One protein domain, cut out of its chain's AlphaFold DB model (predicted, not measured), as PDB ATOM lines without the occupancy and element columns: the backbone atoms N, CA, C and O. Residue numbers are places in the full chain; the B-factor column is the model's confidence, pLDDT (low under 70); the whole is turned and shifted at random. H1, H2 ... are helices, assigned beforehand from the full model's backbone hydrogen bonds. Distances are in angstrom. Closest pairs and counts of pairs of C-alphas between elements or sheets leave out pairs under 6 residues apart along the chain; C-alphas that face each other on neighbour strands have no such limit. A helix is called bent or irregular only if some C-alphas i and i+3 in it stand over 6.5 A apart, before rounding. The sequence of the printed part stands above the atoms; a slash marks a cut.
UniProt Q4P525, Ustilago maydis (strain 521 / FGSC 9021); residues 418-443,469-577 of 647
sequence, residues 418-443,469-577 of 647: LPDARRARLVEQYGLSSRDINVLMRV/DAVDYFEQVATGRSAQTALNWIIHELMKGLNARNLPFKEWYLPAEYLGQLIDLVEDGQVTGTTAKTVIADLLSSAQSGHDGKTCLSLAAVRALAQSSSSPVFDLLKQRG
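AT A GLANCE: This is residues 418 to 443 and 469 to 577 of the 647 residues of a protein of Ustilago maydis (strain 521 / FGSC 9021) (UniProt Q4P525). A row of crossed helices runs along the longest axis, with H1 and H2 at one end, H3, H4, H5 and H6 making the core, and H7 and H8 at the other end. H4 and H5 lie in the middle, and the long loop of residues 500 to 511 joins them. The printed part has 135 residues with eight named helices, H1 to H8 in order along the chain, and no named strand; its class is all helix. It is compact, with a radius of gyration of the C-alphas of 15.1 A, and spans 44 by 32 by 27 A.

IN THESE COORDINATES: H1, residues 419 to 430, begins at C-alpha 419 (10.504, 29.350, 32.196) and is 15.9 A long from first to last C-alpha. H2 is residues 434 to 442 and H3 residues 470 to 478. H4, residues 483 to 499, is 22.4 A long; it is neither bent nor irregular, but only just: C-alphas 491 and 494 are 6.3 A apart. H5, residues 512 to 523, is 16.5 A long and begins at C-alpha 512 (-1.968, 45.940, 38.863). H6, residues 529 to 545, is 25.2 A long. H7 is residues 555 to 562, and H8, residues 568 to 575, ends at C-alpha 575 (-15.585, 62.963, 40.552).

HOW THE PARTS SIT: Packing is mostly crossed, with 1 of 11 touching pairs at a shallow tilt. H1 touches H2 with residues 423 to 427 alone, at a steep tilt of 55 degrees; their closest C-alphas, of Arg 423 and Ile 437, are 6.8 A apart. H2 touches H3, closest at the C-alphas of Leu 440 and Val 471, 6.4 A. H3 touches H5 at a steep tilt of 43 degrees, closest at the C-alphas of Val 477 and Gly 516, 5.1 A. H4 touches H6 at a steep tilt of 45 degrees, closest at the C-alphas of Gly 497 and Ala 537, 5.9 A. H5 and H6, a helical hairpin, only just touch, with 3 pairs of C-alphas within 8 A, the closest those of Val 522 and Gly 529, 6.0 A; they run opposite ways at a shallow tilt of 22 degrees. H7 touches H8 about perpendicular, at 80 degrees, closest at the C-alphas of Leu 561 and Pro 568, 5.0 A. H8 touches H5, closest at the C-alphas of Val 569 and Tyr 514, 6.5 A. H1 and H8 are apart. Every O i to N i+4 pair is within hydrogen-bond range in H1, H2, H3, H5, H7 and H8; the counts are 10 of 13 in H4 and 12 of 13 in H6.

THE WHOLE: The C-alphas farthest apart, of Asp 420 and Gly 577, are 46.0 A apart. Residues 444 to 468 are not printed, and C-alphas 443 and 469 are 8.1 A apart across this cut. The link from H4 to H5, 12 residues, is long. Mean pLDDT of the printed part is 88.7; residues 544 to 552, of which 544 to 545 belong to H6, are under 70.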
ATOM      1  N   LEU A 418      11.716  28.471  36.875       94.45
ATOM      2  CA  LEU A 418      12.279  28.510  35.525       94.45
ATOM      3  C   LEU A 418      11.176  28.637  34.459       94.45
ATOM      4  O   LEU A 418      10.025  28.287  34.735       94.45
ATOM      5  N   PRO A 419      11.503  29.098  33.233       93.01
ATOM      6  CA  PRO A 419      10.504  29.350  32.196       93.01
ATOM      7  C   PRO A 419       9.554  28.176  31.913       93.01
ATOM      8  O   PRO A 419       8.358  28.400  31.761       93.01
ATOM      9  N   ASP A 420      10.051  26.939  31.909       94.22
ATOM     10  CA  ASP A 420       9.238  25.760  31.566       94.22
ATOM     11  C   ASP A 420       8.263  25.384  32.674       94.22
ATOM     12  O   ASP A 420       7.081  25.161  32.417       94.22
ATOM     13  N   ALA A 421       8.735  25.401  33.923       95.23
ATOM     14  CA  ALA A 421       7.883  25.200  35.091       95.23
ATOM     15  C   ALA A 421       6.787  26.274  35.158       95.23
ATOM     16  O   ALA A 421       5.617  25.962  35.370       95.23
ATOM     17  N   ARG A 422       7.154  27.527  34.868       94.89
ATOM     18  CA  ARG A 422       6.214  28.645  34.812       94.89
ATOM     19  C   ARG A 422       5.157  28.471  33.726       94.89
ATOM     20  O   ARG A 422       3.987  28.731  33.982       94.89
ATOM     21  N   ARG A 423       5.537  28.028  32.522       95.47
ATOM     22  CA  ARG A 423       4.576  27.722  31.446       95.47
ATOM     23  C   ARG A 423       3.587  26.653  31.882       95.47
ATOM     24  O   ARG A 423       2.387  26.884  31.781       95.47
ATOM     25  N   ALA A 424       4.091  25.533  32.401       95.60
ATOM     26  CA  ALA A 424       3.258  24.430  32.868       95.60
ATOM     27  C   ALA A 424       2.255  24.899  33.934       95.60
ATOM     28  O   ALA A 424       1.060  24.638  33.811       95.60
ATOM     29  N   ARG A 425       2.716  25.691  34.911       96.58
ATOM     30  CA  ARG A 425       1.854  26.264  35.949       96.58
ATOM     31  C   ARG A 425       0.802  27.218  35.386       96.58
ATOM     32  O   ARG A 425      -0.346  27.158  35.808       96.58
ATOM     33  N   LEU A 426       1.156  28.089  34.438       96.58
ATOM     34  CA  LEU A 426       0.197  29.021  33.833       96.58
ATOM     35  C   LEU A 426      -0.897  28.299  33.032       96.58
ATOM     36  O   LEU A 426      -2.052  28.729  33.062       96.58
ATOM     37  N   VAL A 427      -0.557  27.197  32.355       95.91
ATOM     38  CA  VAL A 427      -1.550  26.329  31.704       95.91
ATOM     39  C   VAL A 427      -2.463  25.697  32.754       95.91
ATOM     40  O   VAL A 427      -3.682  25.813  32.648       95.91
ATOM     41  N   GLU A 428      -1.891  25.061  33.777       96.36
ATOM     42  CA  GLU A 428      -2.643  24.310  34.788       96.36
ATOM     43  C   GLU A 428      -3.545  25.210  35.649       96.36
ATOM     44  O   GLU A 428      -4.721  24.915  35.847       96.36
ATOM     45  N   GLN A 429      -3.009  26.326  36.143       96.27
ATOM     46  CA  GLN A 429      -3.678  27.185  37.118       96.27
ATOM     47  C   GLN A 429      -4.681  28.154  36.479       96.27
ATOM     48  O   GLN A 429      -5.703  28.468  37.089       96.27
ATOM     49  N   TYR A 430      -4.392  28.652  35.273       96.49
ATOM     50  CA  TYR A 430      -5.184  29.710  34.636       96.49
ATOM     51  C   TYR A 430      -5.866  29.278  33.332       96.49
ATOM     52  O   TYR A 430      -6.648  30.053  32.783       96.49
ATOM     53  N   GLY A 431      -5.592  28.069  32.825       94.95
ATOM     54  CA  GLY A 431      -6.176  27.568  31.577       94.95
ATOM     55  C   GLY A 431      -5.778  28.382  30.344       94.95
ATOM     56  O   GLY A 431      -6.522  28.413  29.364       94.95
ATOM     57  N   LEU A 432      -4.643  29.092  30.398       95.39
ATOM     58  CA  LEU A 432      -4.183  29.936  29.298       95.39
ATOM     59  C   LEU A 432      -3.638  29.091  28.144       95.39
ATOM     60  O   LEU A 432      -2.969  28.080  28.352       95.39
ATOM     61  N   SER A 433      -3.872  29.543  26.911       94.90
ATOM     62  CA  SER A 433      -3.309  28.896  25.726       94.90
ATOM     63  C   SER A 433      -1.788  29.096  25.638       94.90
ATOM     64  O   SER A 433      -1.257  30.117  26.084       94.90
ATOM     65  N   SER A 434      -1.062  28.183  24.981       93.46
ATOM     66  CA  SER A 434       0.390  28.338  24.776       93.46
ATOM     67  C   SER A 434       0.732  29.638  24.042       93.46
ATOM     68  O   SER A 434       1.728  30.291  24.346       93.46
ATOM     69  N   ARG A 435      -0.128  30.072  23.110       92.06
ATOM     70  CA  ARG A 435       0.012  31.354  22.404       92.06
ATOM     71  C   ARG A 435      -0.051  32.536  23.366       92.06
ATOM     72  O   ARG A 435       0.787  33.429  23.278       92.06
ATOM     73  N   ASP A 436      -1.021  32.533  24.265       94.23
ATOM     74  CA  ASP A 436      -1.217  33.588  25.253       94.23
ATOM     75  C   ASP A 436      -0.053  33.662  26.239       94.23
ATOM     76  O   ASP A 436       0.508  34.737  26.464       94.23
ATOM     77  N   ILE A 437       0.390  32.507  26.739       95.04
ATOM     78  CA  ILE A 437       1.556  32.404  27.621       95.04
ATOM     79  C   ILE A 437       2.817  32.890  26.904       95.04
ATOM     80  O   ILE A 437       3.596  33.650  27.474       95.04
ATOM     81  N   ASN A 438       3.007  32.515  25.635       92.90
ATOM     82  CA  ASN A 438       4.123  32.997  24.821       92.90
ATOM     83  C   ASN A 438       4.142  34.517  24.704       92.90
ATOM     84  O   ASN A 438       5.211  35.116  24.793       92.90
ATOM     85  N   VAL A 439       2.984  35.140  24.480       91.61
ATOM     86  CA  VAL A 439       2.897  36.599  24.417       91.61
ATOM     87  C   VAL A 439       3.237  37.193  25.779       91.61
ATOM     88  O   VAL A 439       4.107  38.056  25.842       91.61
ATOM     89  N   LEU A 440       2.626  36.690  26.855       92.31
ATOM     90  CA  LEU A 440       2.827  37.193  28.212       92.31
ATOM     91  C   LEU A 440       4.292  37.097  28.662       92.31
ATOM     92  O   LEU A 440       4.856  38.082  29.123       92.31
ATOM     93  N   MET A 441       4.941  35.949  28.457       90.82
ATOM     94  CA  MET A 441       6.344  35.736  28.833       90.82
ATOM     95  C   MET A 441       7.345  36.542  27.992       90.82
ATOM     96  O   MET A 441       8.504  36.666  28.382       90.82
ATOM     97  N   ARG A 442       6.926  37.076  26.837       85.80
ATOM     98  CA  ARG A 442       7.740  37.967  25.989       85.80
ATOM     99  C   ARG A 442       7.512  39.451  26.303       85.80
ATOM    100  O   ARG A 442       8.211  40.304  25.755       85.80
ATOM    101  N   VAL A 443       6.537  39.795  27.145       84.22
ATOM    102  CA  VAL A 443       6.329  41.187  27.562       84.22
ATOM    103  C   VAL A 443       7.525  41.647  28.397       84.22
ATOM    104  O   VAL A 443       7.991  40.939  29.285       84.22
ATOM    105  N   ASP A 469       8.003  41.954  36.178       85.78
ATOM    106  CA  ASP A 469       7.700  40.696  35.520       85.78
ATOM    107  C   ASP A 469       6.229  40.718  35.107       85.78
ATOM    108  O   ASP A 469       5.329  40.864  35.933       85.78
ATOM    109  N   ALA A 470       5.984  40.619  33.803       91.23
ATOM    110  CA  ALA A 470       4.641  40.684  33.254       91.23
ATOM    111  C   ALA A 470       3.760  39.523  33.717       91.23
ATOM    112  O   ALA A 470       2.549  39.698  33.819       91.23
ATOM    113  N   VAL A 471       4.355  38.362  34.014       93.26
ATOM    114  CA  VAL A 471       3.619  37.218  34.556       93.26
ATOM    115  C   VAL A 471       3.149  37.535  35.969       93.26
ATOM    116  O   VAL A 471       1.960  37.419  36.240       93.26
ATOM    117  N   ASP A 472       4.035  38.037  36.828       92.54
ATOM    118  CA  ASP A 472       3.684  38.393  38.207       92.54
ATOM    119  C   ASP A 472       2.644  39.532  38.230       92.54
ATOM    120  O   ASP A 472       1.689  39.508  39.007       92.54
ATOM    121  N   TYR A 473       2.772  40.512  37.325       94.82
ATOM    122  CA  TYR A 473       1.766  41.561  37.128       94.82
ATOM    123  C   TYR A 473       0.412  40.979  36.695       94.82
ATOM    124  O   TYR A 473      -0.632  41.353  37.228       94.82
ATOM    125  N   PHE A 474       0.415  40.049  35.736       96.33
ATOM    126  CA  PHE A 474      -0.793  39.364  35.286       96.33
ATOM    127  C   PHE A 474      -1.476  38.609  36.426       96.33
ATOM    128  O   PHE A 474      -2.686  38.740  36.584       96.33
ATOM    129  N   GLU A 475      -0.726  37.870  37.240       95.59
ATOM    130  CA  GLU A 475      -1.273  37.096  38.356       95.59
ATOM    131  C   GLU A 475      -1.940  37.999  39.401       95.59
ATOM    132  O   GLU A 475      -3.031  37.689  39.893       95.59
ATOM    133  N   GLN A 476      -1.346  39.165  39.676       95.69
ATOM    134  CA  GLN A 476      -1.957  40.181  40.532       95.69
ATOM    135  C   GLN A 476      -3.280  40.699  39.949       95.69
ATOM    136  O   GLN A 476      -4.286  40.748  40.656       95.69
ATOM    137  N   VAL A 477      -3.323  41.035  38.654       96.47
ATOM    138  CA  VAL A 477      -4.562  41.498  37.996       96.47
ATOM    139  C   VAL A 477      -5.616  40.387  37.943       96.47
ATOM    140  O   VAL A 477      -6.801  40.646  38.153       96.47
ATOM    141  N   ALA A 478      -5.208  39.145  37.692       96.61
ATOM    142  CA  ALA A 478      -6.094  37.987  37.591       96.61
ATOM    143  C   ALA A 478      -6.674  37.548  38.945       96.61
ATOM    144  O   ALA A 478      -7.640  36.787  38.980       96.61
ATOM    145  N   THR A 479      -6.134  38.029  40.066       95.05
ATOM    146  CA  THR A 479      -6.636  37.688  41.401       95.05
ATOM    147  C   THR A 479      -8.093  38.136  41.559       95.05
ATOM    148  O   THR A 479      -8.395  39.328  41.530       95.05
ATOM    149  N   GLY A 480      -9.000  37.167  41.723       93.77
ATOM    150  CA  GLY A 480     -10.445  37.398  41.835       93.77
ATOM    151  C   GLY A 480     -11.171  37.658  40.507       93.77
ATOM    152  O   GLY A 480     -12.352  37.990  40.533       93.77
ATOM    153  N   ARG A 481     -10.498  37.509  39.357       95.41
ATOM    154  CA  ARG A 481     -11.040  37.816  38.021       95.41
ATOM    155  C   ARG A 481     -10.837  36.655  37.050       95.41
ATOM    156  O   ARG A 481     -10.058  35.739  37.291       95.41
ATOM    157  N   SER A 482     -11.517  36.712  35.907       95.63
ATOM    158  CA  SER A 482     -11.228  35.811  34.785       95.63
ATOM    159  C   SER A 482      -9.804  36.041  34.275       95.63
ATOM    160  O   SER A 482      -9.453  37.156  33.876       95.63
ATOM    161  N   ALA A 483      -9.007  34.971  34.236       96.51
ATOM    162  CA  ALA A 483      -7.644  34.988  33.713       96.51
ATOM    163  C   ALA A 483      -7.595  35.517  32.273       96.51
ATOM    164  O   ALA A 483      -6.807  36.406  31.957       96.51
ATOM    165  N   GLN A 484      -8.500  35.041  31.412       95.93
ATOM    166  CA  GLN A 484      -8.563  35.493  30.024       95.93
ATOM    167  C   GLN A 484      -8.909  36.983  29.928       95.93
ATOM    168  O   GLN A 484      -8.336  37.699  29.107       95.93
ATOM    169  N   THR A 485      -9.826  37.470  30.768       96.36
ATOM    170  CA  THR A 485     -10.192  38.892  30.785       96.36
ATOM    171  C   THR A 485      -8.997  39.742  31.205       96.36
ATOM    172  O   THR A 485      -8.632  40.666  30.479       96.36
ATOM    173  N   ALA A 486      -8.339  39.400  32.317       97.13
ATOM    174  CA  ALA A 486      -7.143  40.094  32.794       97.13
ATOM    175  C   ALA A 486      -6.046  40.141  31.720       97.13
ATOM    176  O   ALA A 486      -5.523  41.211  31.402       97.13
ATOM    177  N   LEU A 487      -5.759  38.998  31.093       96.07
ATOM    178  CA  LEU A 487      -4.774  38.896  30.025       96.07
ATOM    179  C   LEU A 487      -5.124  39.793  28.827       96.07
ATOM    180  O   LEU A 487      -4.268  40.529  28.335       96.07
ATOM    181  N   ASN A 488      -6.378  39.770  28.372       95.34
ATOM    182  CA  ASN A 488      -6.827  40.576  27.238       95.34
ATOM    183  C   ASN A 488      -6.655  42.077  27.507       95.34
ATOM    184  O   ASN A 488      -6.215  42.808  26.618       95.34
ATOM    185  N   TRP A 489      -6.950  42.543  28.724       96.67
ATOM    186  CA  TRP A 489      -6.720  43.936  29.120       96.67
ATOM    187  C   TRP A 489      -5.234  44.302  29.115       96.67
ATOM    188  O   TRP A 489      -4.861  45.372  28.624       96.67
ATOM    189  N   ILE A 490      -4.373  43.401  29.589       95.30
ATOM    190  CA  ILE A 490      -2.923  43.610  29.587       95.30
ATOM    191  C   ILE A 490      -2.389  43.683  28.150       95.30
ATOM    192  O   ILE A 490      -1.731  44.656  27.781       95.30
ATOM    193  N   ILE A 491      -2.702  42.697  27.309       91.91
ATOM    194  CA  ILE A 491      -2.156  42.592  25.949       91.91
ATOM    195  C   ILE A 491      -2.752  43.652  25.012       91.91
ATOM    196  O   ILE A 491      -2.025  44.277  24.236       91.91
ATOM    197  N   HIS A 492      -4.069  43.857  25.033       92.62
ATOM    198  CA  HIS A 492      -4.740  44.667  24.013       92.62
ATOM    199  C   HIS A 492      -4.931  46.133  24.393       92.62
ATOM    200  O   HIS A 492      -5.064  46.957  23.485       92.62
ATOM    201  N   GLU A 493      -4.900  46.478  25.683       94.46
ATOM    202  CA  GLU A 493      -5.115  47.857  26.136       94.46
ATOM    203  C   GLU A 493      -3.872  48.445  26.813       94.46
ATOM    204  O   GLU A 493      -3.368  49.468  26.342       94.46
ATOM    205  N   LEU A 494      -3.305  47.790  27.834       94.32
ATOM    206  CA  LEU A 494      -2.101  48.292  28.513       94.32
ATOM    207  C   LEU A 494      -0.882  48.290  27.580       94.32
ATOM    208  O   LEU A 494      -0.300  49.346  27.328       94.32
ATOM    209  N   MET A 495      -0.527  47.139  27.003       91.53
ATOM    210  CA  MET A 495       0.626  47.028  26.100       91.53
ATOM    211  C   MET A 495       0.461  47.889  24.849       91.53
ATOM    212  O   MET A 495       1.414  48.512  24.385       91.53
ATOM    213  N   LYS A 496      -0.758  47.993  24.312       91.10
ATOM    214  CA  LYS A 496      -1.057  48.913  23.208       91.10
ATOM    215  C   LYS A 496      -0.818  50.372  23.610       91.10
ATOM    216  O   LYS A 496      -0.242  51.127  22.829       91.10
ATOM    217  N   GLY A 497      -1.249  50.765  24.809       91.53
ATOM    218  CA  GLY A 497      -1.069  52.111  25.348       91.53
ATOM    219  C   GLY A 497       0.396  52.479  25.593       91.53
ATOM    220  O   GLY A 497       0.795  53.597  25.253       91.53
ATOM    221  N   LEU A 498       1.182  51.539  26.127       90.22
ATOM    222  CA  LEU A 498       2.626  51.673  26.348       90.22
ATOM    223  C   LEU A 498       3.383  51.793  25.020       90.22
ATOM    224  O   LEU A 498       4.109  52.764  24.808       90.22
ATOM    225  N   ASN A 499       3.119  50.882  24.078       88.53
ATOM    226  CA  ASN A 499       3.746  50.878  22.754       88.53
ATOM    227  C   ASN A 499       3.441  52.149  21.955       88.53
ATOM    228  O   ASN A 499       4.329  52.707  21.314       88.53
ATOM    229  N   ALA A 500       2.207  52.661  22.025       88.61
ATOM    230  CA  ALA A 500       1.838  53.918  21.371       88.61
ATOM    231  C   ALA A 500       2.629  55.135  21.894       88.61
ATOM    232  O   ALA A 500       2.700  56.151  21.205       88.61
ATOM    233  N   ARG A 501       3.213  55.037  23.096       87.40
ATOM    234  CA  ARG A 501       4.009  56.086  23.759       87.40
ATOM    235  C   ARG A 501       5.501  55.759  23.837       87.40
ATOM    236  O   ARG A 501       6.254  56.550  24.400       87.40
ATOM    237  N   ASN A 502       5.924  54.629  23.267       82.74
ATOM    238  CA  ASN A 502       7.294  54.124  23.334       82.74
ATOM    239  C   ASN A 502       7.816  53.919  24.772       82.74
ATOM    240  O   ASN A 502       8.986  54.172  25.062       82.74
ATOM    241  N   LEU A 503       6.928  53.517  25.686       83.17
ATOM    242  CA  LEU A 503       7.255  53.269  27.089       83.17
ATOM    243  C   LEU A 503       7.535  51.778  27.322       83.17
ATOM    244  O   LEU A 503       6.792  50.947  26.795       83.17
ATOM    245  N   PRO A 504       8.549  51.421  28.134       82.75
ATOM    246  CA  PRO A 504       8.790  50.031  28.497       82.75
ATOM    247  C   PRO A 504       7.683  49.505  29.417       82.75
ATOM    248  O   PRO A 504       7.035  50.266  30.143       82.75
ATOM    249  N   PHE A 505       7.501  48.184  29.444       88.14
ATOM    250  CA  PHE A 505       6.605  47.563  30.416       88.14
ATOM    251  C   PHE A 505       7.173  47.710  31.826       88.14
ATOM    252  O   PHE A 505       8.157  47.059  32.178       88.14
ATOM    253  N   LYS A 506       6.545  48.578  32.621       86.22
ATOM    254  CA  LYS A 506       6.858  48.788  34.033       86.22
ATOM    255  C   LYS A 506       5.578  48.928  34.840       86.22
ATOM    256  O   LYS A 506       4.694  49.702  34.476       86.22
ATOM    257  N   GLU A 507       5.512  48.221  35.961       84.40
ATOM    258  CA  GLU A 507       4.320  48.161  36.819       84.40
ATOM    259  C   GLU A 507       3.899  49.544  37.342       84.40
ATOM    260  O   GLU A 507       2.716  49.828  37.497       84.40
ATOM    261  N   TRP A 508       4.849  50.459  37.552       83.70
ATOM    262  CA  TRP A 508       4.543  51.794  38.067       83.70
ATOM    263  C   TRP A 508       3.809  52.711  37.080       83.70
ATOM    264  O   TRP A 508       3.230  53.704  37.531       83.70
ATOM    265  N   TYR A 509       3.810  52.409  35.772       86.99
ATOM    266  CA  TYR A 509       3.022  53.162  34.785       86.99
ATOM    267  C   TYR A 509       1.521  52.912  34.925       86.99
ATOM    268  O   TYR A 509       0.726  53.785  34.583       86.99
ATOM    269  N   LEU A 510       1.133  51.740  35.427       91.67
ATOM    270  CA  LEU A 510      -0.234  51.429  35.820       91.67
ATOM    271  C   LEU A 510      -0.201  50.242  36.794       91.67
ATOM    272  O   LEU A 510      -0.097  49.110  36.330       91.67
ATOM    273  N   PRO A 511      -0.285  50.464  38.118       91.47
ATOM    274  CA  PRO A 511      -0.283  49.385  39.105       91.47
ATOM    275  C   PRO A 511      -1.374  48.340  38.845       91.47
ATOM    276  O   PRO A 511      -2.488  48.695  38.446       91.47
ATOM    277  N   ALA A 512      -1.064  47.066  39.110       94.22
ATOM    278  CA  ALA A 512      -1.968  45.940  38.863       94.22
ATOM    279  C   ALA A 512      -3.321  46.108  39.574       94.22
ATOM    280  O   ALA A 512      -4.369  45.846  38.988       94.22
ATOM    281  N   GLU A 513      -3.308  46.638  40.799       92.41
ATOM    282  CA  GLU A 513      -4.514  46.941  41.573       92.41
ATOM    283  C   GLU A 513      -5.462  47.896  40.831       92.41
ATOM    284  O   GLU A 513      -6.670  47.674  40.789       92.41
ATOM    285  N   TYR A 514      -4.927  48.951  40.209       93.69
ATOM    286  CA  TYR A 514      -5.745  49.967  39.543       93.69
ATOM    287  C   TYR A 514      -6.307  49.458  38.222       93.69
ATOM    288  O   TYR A 514      -7.454  49.759  37.891       93.69
ATOM    289  N   LEU A 515      -5.525  48.664  37.483       95.80
ATOM    290  CA  LEU A 515      -6.049  47.971  36.312       95.80
ATOM    291  C   LEU A 515      -7.142  46.978  36.726       95.80
ATOM    292  O   LEU A 515      -8.200  46.965  36.107       95.80
ATOM    293  N   GLY A 516      -6.929  46.217  37.800       96.08
ATOM    294  CA  GLY A 516      -7.917  45.299  38.359       96.08
ATOM    295  C   GLY A 516      -9.235  45.992  38.719       96.08
ATOM    296  O   GLY A 516     -10.285  45.587  38.226       96.08
ATOM    297  N   GLN A 517      -9.187  47.082  39.492       95.13
ATOM    298  CA  GLN A 517     -10.384  47.866  39.823       95.13
ATOM    299  C   GLN A 517     -11.093  48.380  38.566       95.13
ATOM    300  O   GLN A 517     -12.315  48.339  38.482       95.13
ATOM    301  N   LEU A 518     -10.344  48.859  37.567       95.99
ATOM    302  CA  LEU A 518     -10.943  49.337  36.323       95.99
ATOM    303  C   LEU A 518     -11.655  48.214  35.552       95.99
ATOM    304  O   LEU A 518     -12.707  48.468  34.970       95.99
ATOM    305  N   ILE A 519     -11.101  46.999  35.556       96.97
ATOM    306  CA  ILE A 519     -11.732  45.820  34.949       96.97
ATOM    307  C   ILE A 519     -13.046  45.499  35.665       96.97
ATOM    308  O   ILE A 519     -14.060  45.334  34.989       96.97
ATOM    309  N   ASP A 520     -13.052  45.487  37.000       96.44
ATOM    310  CA  ASP A 520     -14.261  45.208  37.790       96.44
ATOM    311  C   ASP A 520     -15.366  46.218  37.480       96.44
ATOM    312  O   ASP A 520     -16.500  45.844  37.203       96.44
ATOM    313  N   LEU A 521     -15.020  47.507  37.404       95.62
ATOM    314  CA  LEU A 521     -15.972  48.559  37.050       95.62
ATOM    315  C   LEU A 521     -16.583  48.382  35.655       95.62
ATOM    316  O   LEU A 521     -17.711  48.826  35.423       95.62
ATOM    317  N   VAL A 522     -15.846  47.780  34.719       95.01
ATOM    318  CA  VAL A 522     -16.361  47.475  33.381       95.01
ATOM    319  C   VAL A 522     -17.275  46.254  33.402       95.01
ATOM    320  O   VAL A 522     -18.346  46.308  32.795       95.01
ATOM    321  N   GLU A 523     -16.891  45.186  34.100       94.28
ATOM    322  CA  GLU A 523     -17.702  43.965  34.239       94.28
ATOM    323  C   GLU A 523     -19.011  44.235  35.005       94.28
ATOM    324  O   GLU A 523     -20.079  43.793  34.582       94.28
ATOM    325  N   ASP A 524     -18.967  45.079  36.040       93.09
ATOM    326  CA  ASP A 524     -20.141  45.538  36.796       93.09
ATOM    327  C   ASP A 524     -21.010  46.545  36.012       93.09
ATOM    328  O   ASP A 524     -22.052  47.006  36.486       93.09
ATOM    329  N   GLY A 525     -20.575  46.945  34.812       91.37
ATOM    330  CA  GLY A 525     -21.266  47.903  33.951       91.37
ATOM    331  C   GLY A 525     -21.246  49.347  34.460       91.37
ATOM    332  O   GLY A 525     -21.907  50.203  33.875       91.37
ATOM    333  N   GLN A 526     -20.502  49.660  35.522       92.40
ATOM    334  CA  GLN A 526     -20.380  51.018  36.071       92.40
ATOM    335  C   GLN A 526     -19.553  51.945  35.172       92.40
ATOM    336  O   GLN A 526     -19.713  53.166  35.218       92.40
ATOM    337  N   VAL A 527     -18.680  51.375  34.344       92.50
ATOM    338  CA  VAL A 527     -17.853  52.069  33.354       92.50
ATOM    339  C   VAL A 527     -17.970  51.332  32.023       92.50
ATOM    340  O   VAL A 527     -17.977  50.108  31.970       92.50
ATOM    341  N   THR A 528     -18.063  52.055  30.909       91.09
ATOM    342  CA  THR A 528     -18.069  51.395  29.597       91.09
ATOM    343  C   THR A 528     -16.651  50.994  29.197       91.09
ATOM    344  O   THR A 528     -15.680  51.687  29.509       91.09
ATOM    345  N   GLY A 529     -16.520  49.929  28.403       91.36
ATOM    346  CA  GLY A 529     -15.220  49.537  27.850       91.36
ATOM    347  C   GLY A 529     -14.532  50.672  27.079       91.36
ATOM    348  O   GLY A 529     -13.322  50.831  27.174       91.36
ATOM    349  N   THR A 530     -15.284  51.517  26.364       89.08
ATOM    350  CA  THR A 530     -14.731  52.688  25.663       89.08
ATOM    351  C   THR A 530     -14.130  53.697  26.636       89.08
ATOM    352  O   THR A 530     -13.016  54.165  26.412       89.08
ATOM    353  N   THR A 531     -14.834  54.012  27.725       91.58
ATOM    354  CA  THR A 531     -14.335  54.945  28.737       91.58
ATOM    355  C   THR A 531     -13.101  54.391  29.435       91.58
ATOM    356  O   THR A 531     -12.112  55.108  29.556       91.58
ATOM    357  N   ALA A 532     -13.101  53.113  29.818       93.92
ATOM    358  CA  ALA A 532     -11.949  52.482  30.456       93.92
ATOM    359  C   ALA A 532     -10.679  52.529  29.581       93.92
ATOM    360  O   ALA A 532      -9.596  52.827  30.083       93.92
ATOM    361  N   LYS A 533     -10.794  52.349  28.258       93.35
ATOM    362  CA  LYS A 533      -9.655  52.508  27.330       93.35
ATOM    363  C   LYS A 533      -9.088  53.926  27.334       93.35
ATOM    364  O   LYS A 533      -7.870  54.104  27.341       93.35
ATOM    365  N   THR A 534      -9.959  54.934  27.355       90.88
ATOM    366  CA  THR A 534      -9.545  56.342  27.456       90.88
ATOM    367  C   THR A 534      -8.859  56.618  28.793       90.88
ATOM    368  O   THR A 534      -7.822  57.269  28.816       90.88
ATOM    369  N   VAL A 535      -9.371  56.054  29.891       91.78
ATOM    370  CA  VAL A 535      -8.769  56.174  31.229       91.78
ATOM    371  C   VAL A 535      -7.347  55.612  31.247       91.78
ATOM    372  O   VAL A 535      -6.440  56.292  31.719       91.78
ATOM    373  N   ILE A 536      -7.120  54.420  30.683       93.10
ATOM    374  CA  ILE A 536      -5.768  53.842  30.567       93.10
ATOM    375  C   ILE A 536      -4.856  54.781  29.769       93.10
ATOM    376  O   ILE A 536      -3.739  55.073  30.195       93.10
ATOM    377  N   ALA A 537      -5.328  55.291  28.629       90.65
ATOM    378  CA  ALA A 537      -4.553  56.213  27.807       90.65
ATOM    379  C   ALA A 537      -4.177  57.503  28.565       90.65
ATOM    380  O   ALA A 537      -3.026  57.939  28.474       90.65
ATOM    381  N   ASP A 538      -5.101  58.092  29.321       88.55
ATOM    382  CA  ASP A 538      -4.852  59.312  30.096       88.55
ATOM    383  C   ASP A 538      -3.872  59.063  31.252       88.55
ATOM    384  O   ASP A 538      -2.910  59.818  31.418       88.55
ATOM    385  N   LEU A 539      -4.050  57.965  32.001       89.19
ATOM    386  CA  LEU A 539      -3.150  57.587  33.095       89.19
ATOM    387  C   LEU A 539      -1.713  57.388  32.593       89.19
ATOM    388  O   LEU A 539      -0.782  57.938  33.186       89.19
ATOM    389  N   LEU A 540      -1.527  56.696  31.463       89.12
ATOM    390  CA  LEU A 540      -0.206  56.494  30.860       89.12
ATOM    391  C   LEU A 540       0.430  57.806  30.371       89.12
ATOM    392  O   LEU A 540       1.632  58.003  30.541       89.12
ATOM    393  N   SER A 541      -0.355  58.725  29.799       86.06
ATOM    394  CA  SER A 541       0.146  60.049  29.389       86.06
ATOM    395  C   SER A 541       0.608  60.888  30.588       86.06
ATOM    396  O   SER A 541       1.631  61.573  30.513       86.06
ATOM    397  N   SER A 542      -0.111  60.811  31.715       78.38
ATOM    398  CA  SER A 542       0.267  61.522  32.943       78.38
ATOM    399  C   SER A 542       1.605  61.034  33.509       78.38
ATOM    400  O   SER A 542       2.425  61.838  33.949       78.38
ATOM    401  N   ALA A 543       1.864  59.727  33.427       70.50
ATOM    402  CA  ALA A 543       3.066  59.117  33.978       70.50
ATOM    403  C   ALA A 543       4.344  59.499  33.212       70.50
ATOM    404  O   ALA A 543       5.417  59.551  33.804       70.50
ATOM    405  N   GLN A 544       4.237  59.795  31.914       67.67
ATOM    406  CA  GLN A 544       5.371  60.220  31.087       67.67
ATOM    407  C   GLN A 544       5.784  61.678  31.341       67.67
ATOM    408  O   GLN A 544       6.937  62.042  31.133       67.67
ATOM    409  N   SER A 545       4.840  62.523  31.761       60.77
ATOM    410  CA  SER A 545       5.012  63.976  31.696       60.77
ATOM    411  C   SER A 545       5.648  64.584  32.948       60.77
ATOM    412  O   SER A 545       6.064  65.737  32.894       60.77
ATOM    413  N   GLY A 546       5.656  63.888  34.095       51.99
ATOM    414  CA  GLY A 546       6.069  64.443  35.403       51.99
ATOM    415  C   GLY A 546       5.262  65.670  35.882       51.99
ATOM    416  O   GLY A 546       5.385  66.095  37.026       51.99
ATOM    417  N   HIS A 547       4.411  66.219  35.017       42.64
ATOM    418  CA  HIS A 547       3.576  67.389  35.183       42.64
ATOM    419  C   HIS A 547       2.136  67.012  34.826       42.64
ATOM    420  O   HIS A 547       1.886  66.469  33.747       42.64
ATOM    421  N   ASP A 548       1.193  67.355  35.707       43.83
ATOM    422  CA  ASP A 548      -0.255  67.283  35.475       43.83
ATOM    423  C   ASP A 548      -0.678  68.280  34.369       43.83
ATOM    424  O   ASP A 548      -1.274  69.329  34.613       43.83
ATOM    425  N   GLY A 549      -0.314  68.008  33.117       38.02
ATOM    426  CA  GLY A 549      -0.705  68.815  31.965       38.02
ATOM    427  C   GLY A 549      -2.055  68.371  31.404       38.02
ATOM    428  O   GLY A 549      -2.122  67.312  30.805       38.02
ATOM    429  N   LYS A 550      -3.103  69.202  31.545       41.99
ATOM    430  CA  LYS A 550      -4.461  69.164  30.925       41.99
ATOM    431  C   LYS A 550      -5.281  67.854  30.912       41.99
ATOM    432  O   LYS A 550      -6.498  67.953  30.768       41.99
ATOM    433  N   THR A 551      -4.711  66.665  31.075       47.23
ATOM    434  CA  THR A 551      -5.457  65.409  31.207       47.23
ATOM    435  C   THR A 551      -6.061  65.313  32.606       47.23
ATOM    436  O   THR A 551      -5.366  65.446  33.607       47.23
ATOM    437  N   CYS A 552      -7.380  65.107  32.680       56.11
ATOM    438  CA  CYS A 552      -8.156  65.114  33.932       56.11
ATOM    439  C   CYS A 552      -7.812  63.965  34.900       56.11
ATOM    440  O   CYS A 552      -8.232  63.996  36.059       56.11
ATOM    441  N   LEU A 553      -7.094  62.943  34.436       75.34
ATOM    442  CA  LEU A 553      -6.803  61.725  35.181       75.34
ATOM    443  C   LEU A 553      -5.290  61.557  35.286       75.34
ATOM    444  O   LEU A 553      -4.598  61.534  34.269       75.34
ATOM    445  N   SER A 554      -4.786  61.438  36.513       83.39
ATOM    446  CA  SER A 554      -3.379  61.146  36.770       83.39
ATOM    447  C   SER A 554      -3.229  60.061  37.824       83.39
ATOM    448  O   SER A 554      -4.065  59.909  38.719       83.39
ATOM    449  N   LEU A 555      -2.134  59.308  37.733       82.70
ATOM    450  CA  LEU A 555      -1.789  58.301  38.738       82.70
ATOM    451  C   LEU A 555      -1.609  58.910  40.131       82.70
ATOM    452  O   LEU A 555      -1.926  58.262  41.126       82.70
ATOM    453  N   ALA A 556      -1.131  60.154  40.211       84.35
ATOM    454  CA  ALA A 556      -1.021  60.880  41.470       84.35
ATOM    455  C   ALA A 556      -2.397  61.086  42.125       84.35
ATOM    456  O   ALA A 556      -2.535  60.860  43.324       84.35
ATOM    457  N   ALA A 557      -3.425  61.427  41.339       85.80
ATOM    458  CA  ALA A 557      -4.790  61.570  41.844       85.80
ATOM    459  C   ALA A 557      -5.372  60.233  42.339       85.80
ATOM    460  O   ALA A 557      -5.981  60.194  43.407       85.80
ATOM    461  N   VAL A 558      -5.136  59.131  41.613       84.90
ATOM    462  CA  VAL A 558      -5.549  57.785  42.062       84.90
ATOM    463  C   VAL A 558      -4.853  57.423  43.378       84.90
ATOM    464  O   VAL A 558      -5.512  57.010  44.329       84.90
ATOM    465  N   ARG A 559      -3.536  57.644  43.475       86.88
ATOM    466  CA  ARG A 559      -2.752  57.382  44.695       86.88
ATOM    467  C   ARG A 559      -3.200  58.233  45.881       86.88
ATOM    468  O   ARG A 559      -3.199  57.742  47.003       86.88
ATOM    469  N   ALA A 560      -3.583  59.488  45.649       87.99
ATOM    470  CA  ALA A 560      -4.107  60.357  46.698       87.99
ATOM    471  C   ALA A 560      -5.442  59.833  47.250       87.99
ATOM    472  O   ALA A 560      -5.620  59.770  48.463       87.99
ATOM    473  N   LEU A 561      -6.355  59.395  46.374       88.23
ATOM    474  CA  LEU A 561      -7.620  58.779  46.787       88.23
ATOM    475  C   LEU A 561      -7.412  57.422  47.472       88.23
ATOM    476  O   LEU A 561      -8.147  57.093  48.396       88.23
ATOM    477  N   ALA A 562      -6.383  56.664  47.085       88.00
ATOM    478  CA  ALA A 562      -6.070  55.368  47.690       88.00
ATOM    479  C   ALA A 562      -5.686  55.469  49.180       88.00
ATOM    480  O   ALA A 562      -5.742  54.479  49.900       88.00
ATOM    481  N   GLN A 563      -5.321  56.659  49.672       88.59
ATOM    482  CA  GLN A 563      -5.046  56.879  51.098       88.59
ATOM    483  C   GLN A 563      -6.318  56.880  51.960       88.59
ATOM    484  O   GLN A 563      -6.227  56.719  53.176       88.59
ATOM    485  N   SER A 564      -7.489  57.095  51.358       89.49
ATOM    486  CA  SER A 564      -8.763  57.263  52.069       89.49
ATOM    487  C   SER A 564      -9.914  56.417  51.520       89.49
ATOM    488  O   SER A 564     -10.955  56.336  52.170       89.49
ATOM    489  N   SER A 565      -9.742  55.768  50.366       89.14
ATOM    490  CA  SER A 565     -10.756  54.944  49.707       89.14
ATOM    491  C   SER A 565     -10.202  53.585  49.296       89.14
ATOM    492  O   SER A 565      -9.080  53.484  48.805       89.14
ATOM    493  N   SER A 566     -11.025  52.544  49.444       87.27
ATOM    494  CA  SER A 566     -10.752  51.197  48.932       87.27
ATOM    495  C   SER A 566     -11.054  51.047  47.437       87.27
ATOM    496  O   SER A 566     -10.737  50.018  46.846       87.27
ATOM    497  N   SER A 567     -11.683  52.043  46.806       90.19
ATOM    498  CA  SER A 567     -12.003  52.045  45.371       90.19
ATOM    499  C   SER A 567     -11.603  53.372  44.713       90.19
ATOM    500  O   SER A 567     -12.443  54.068  44.133       90.19
ATOM    501  N   PRO A 568     -10.312  53.752  44.782       92.08
ATOM    502  CA  PRO A 568      -9.820  55.040  44.296       92.08
ATOM    503  C   PRO A 568     -10.097  55.279  42.810       92.08
ATOM    504  O   PRO A 568     -10.342  56.419  42.413       92.08
ATOM    505  N   VAL A 569     -10.090  54.226  41.981       92.27
ATOM    506  CA  VAL A 569     -10.400  54.357  40.551       92.27
ATOM    507  C   VAL A 569     -11.862  54.764  40.361       92.27
ATOM    508  O   VAL A 569     -12.139  55.704  39.619       92.27
ATOM    509  N   PHE A 570     -12.796  54.127  41.073       93.14
ATOM    510  CA  PHE A 570     -14.215  54.480  41.006       93.14
ATOM    511  C   PHE A 570     -14.460  55.924  41.442       93.14
ATOM    512  O   PHE A 570     -15.120  56.683  40.729       93.14
ATOM    513  N   ASP A 571     -13.894  56.323  42.582       92.18
ATOM    514  CA  ASP A 571     -14.088  57.664  43.127       92.18
ATOM    515  C   ASP A 571     -13.540  58.742  42.197       92.18
ATOM    516  O   ASP A 571     -14.201  59.761  41.974       92.18
ATOM    517  N   LEU A 572     -12.382  58.494  41.581       91.15
ATOM    518  CA  LEU A 572     -11.822  59.401  40.589       91.15
ATOM    519  C   LEU A 572     -12.753  59.539  39.378       91.15
ATOM    520  O   LEU A 572     -13.046  60.654  38.941       91.15
ATOM    521  N   LEU A 573     -13.255  58.423  38.844       91.51
ATOM    522  CA  LEU A 573     -14.155  58.441  37.691       91.51
ATOM    523  C   LEU A 573     -15.492  59.108  38.022       91.51
ATOM    524  O   LEU A 573     -16.008  59.875  37.209       91.51
ATOM    525  N   LYS A 574     -16.020  58.901  39.230       90.83
ATOM    526  CA  LYS A 574     -17.225  59.573  39.723       90.83
ATOM    527  C   LYS A 574     -17.024  61.083  39.833       90.83
ATOM    528  O   LYS A 574     -17.845  61.833  39.309       90.83
ATOM    529  N   GLN A 575     -15.921  61.535  40.436       89.71
ATOM    530  CA  GLN A 575     -15.585  62.963  40.552       89.71
ATOM    531  C   GLN A 575     -15.430  63.640  39.186       89.71
ATOM    532  O   GLN A 575     -15.770  64.811  39.028       89.71
ATOM    533  N   ARG A 576     -14.941  62.904  38.182       87.79
ATOM    534  CA  ARG A 576     -14.783  63.396  36.807       87.79
ATOM    535  C   ARG A 576     -16.024  63.198  35.928       87.79
ATOM    536  O   ARG A 576     -15.993  63.576  34.760       87.79
ATOM    537  N   GLY A 577     -17.110  62.626  36.457       88.51
ATOM    538  CA  GLY A 577     -18.339  62.371  35.703       88.51
ATOM    539  C   GLY A 577     -18.171  61.341  34.579       88.51
ATOM    540  O   GLY A 577     -18.839  61.435  33.554       88.51
TER     541      GLY A 577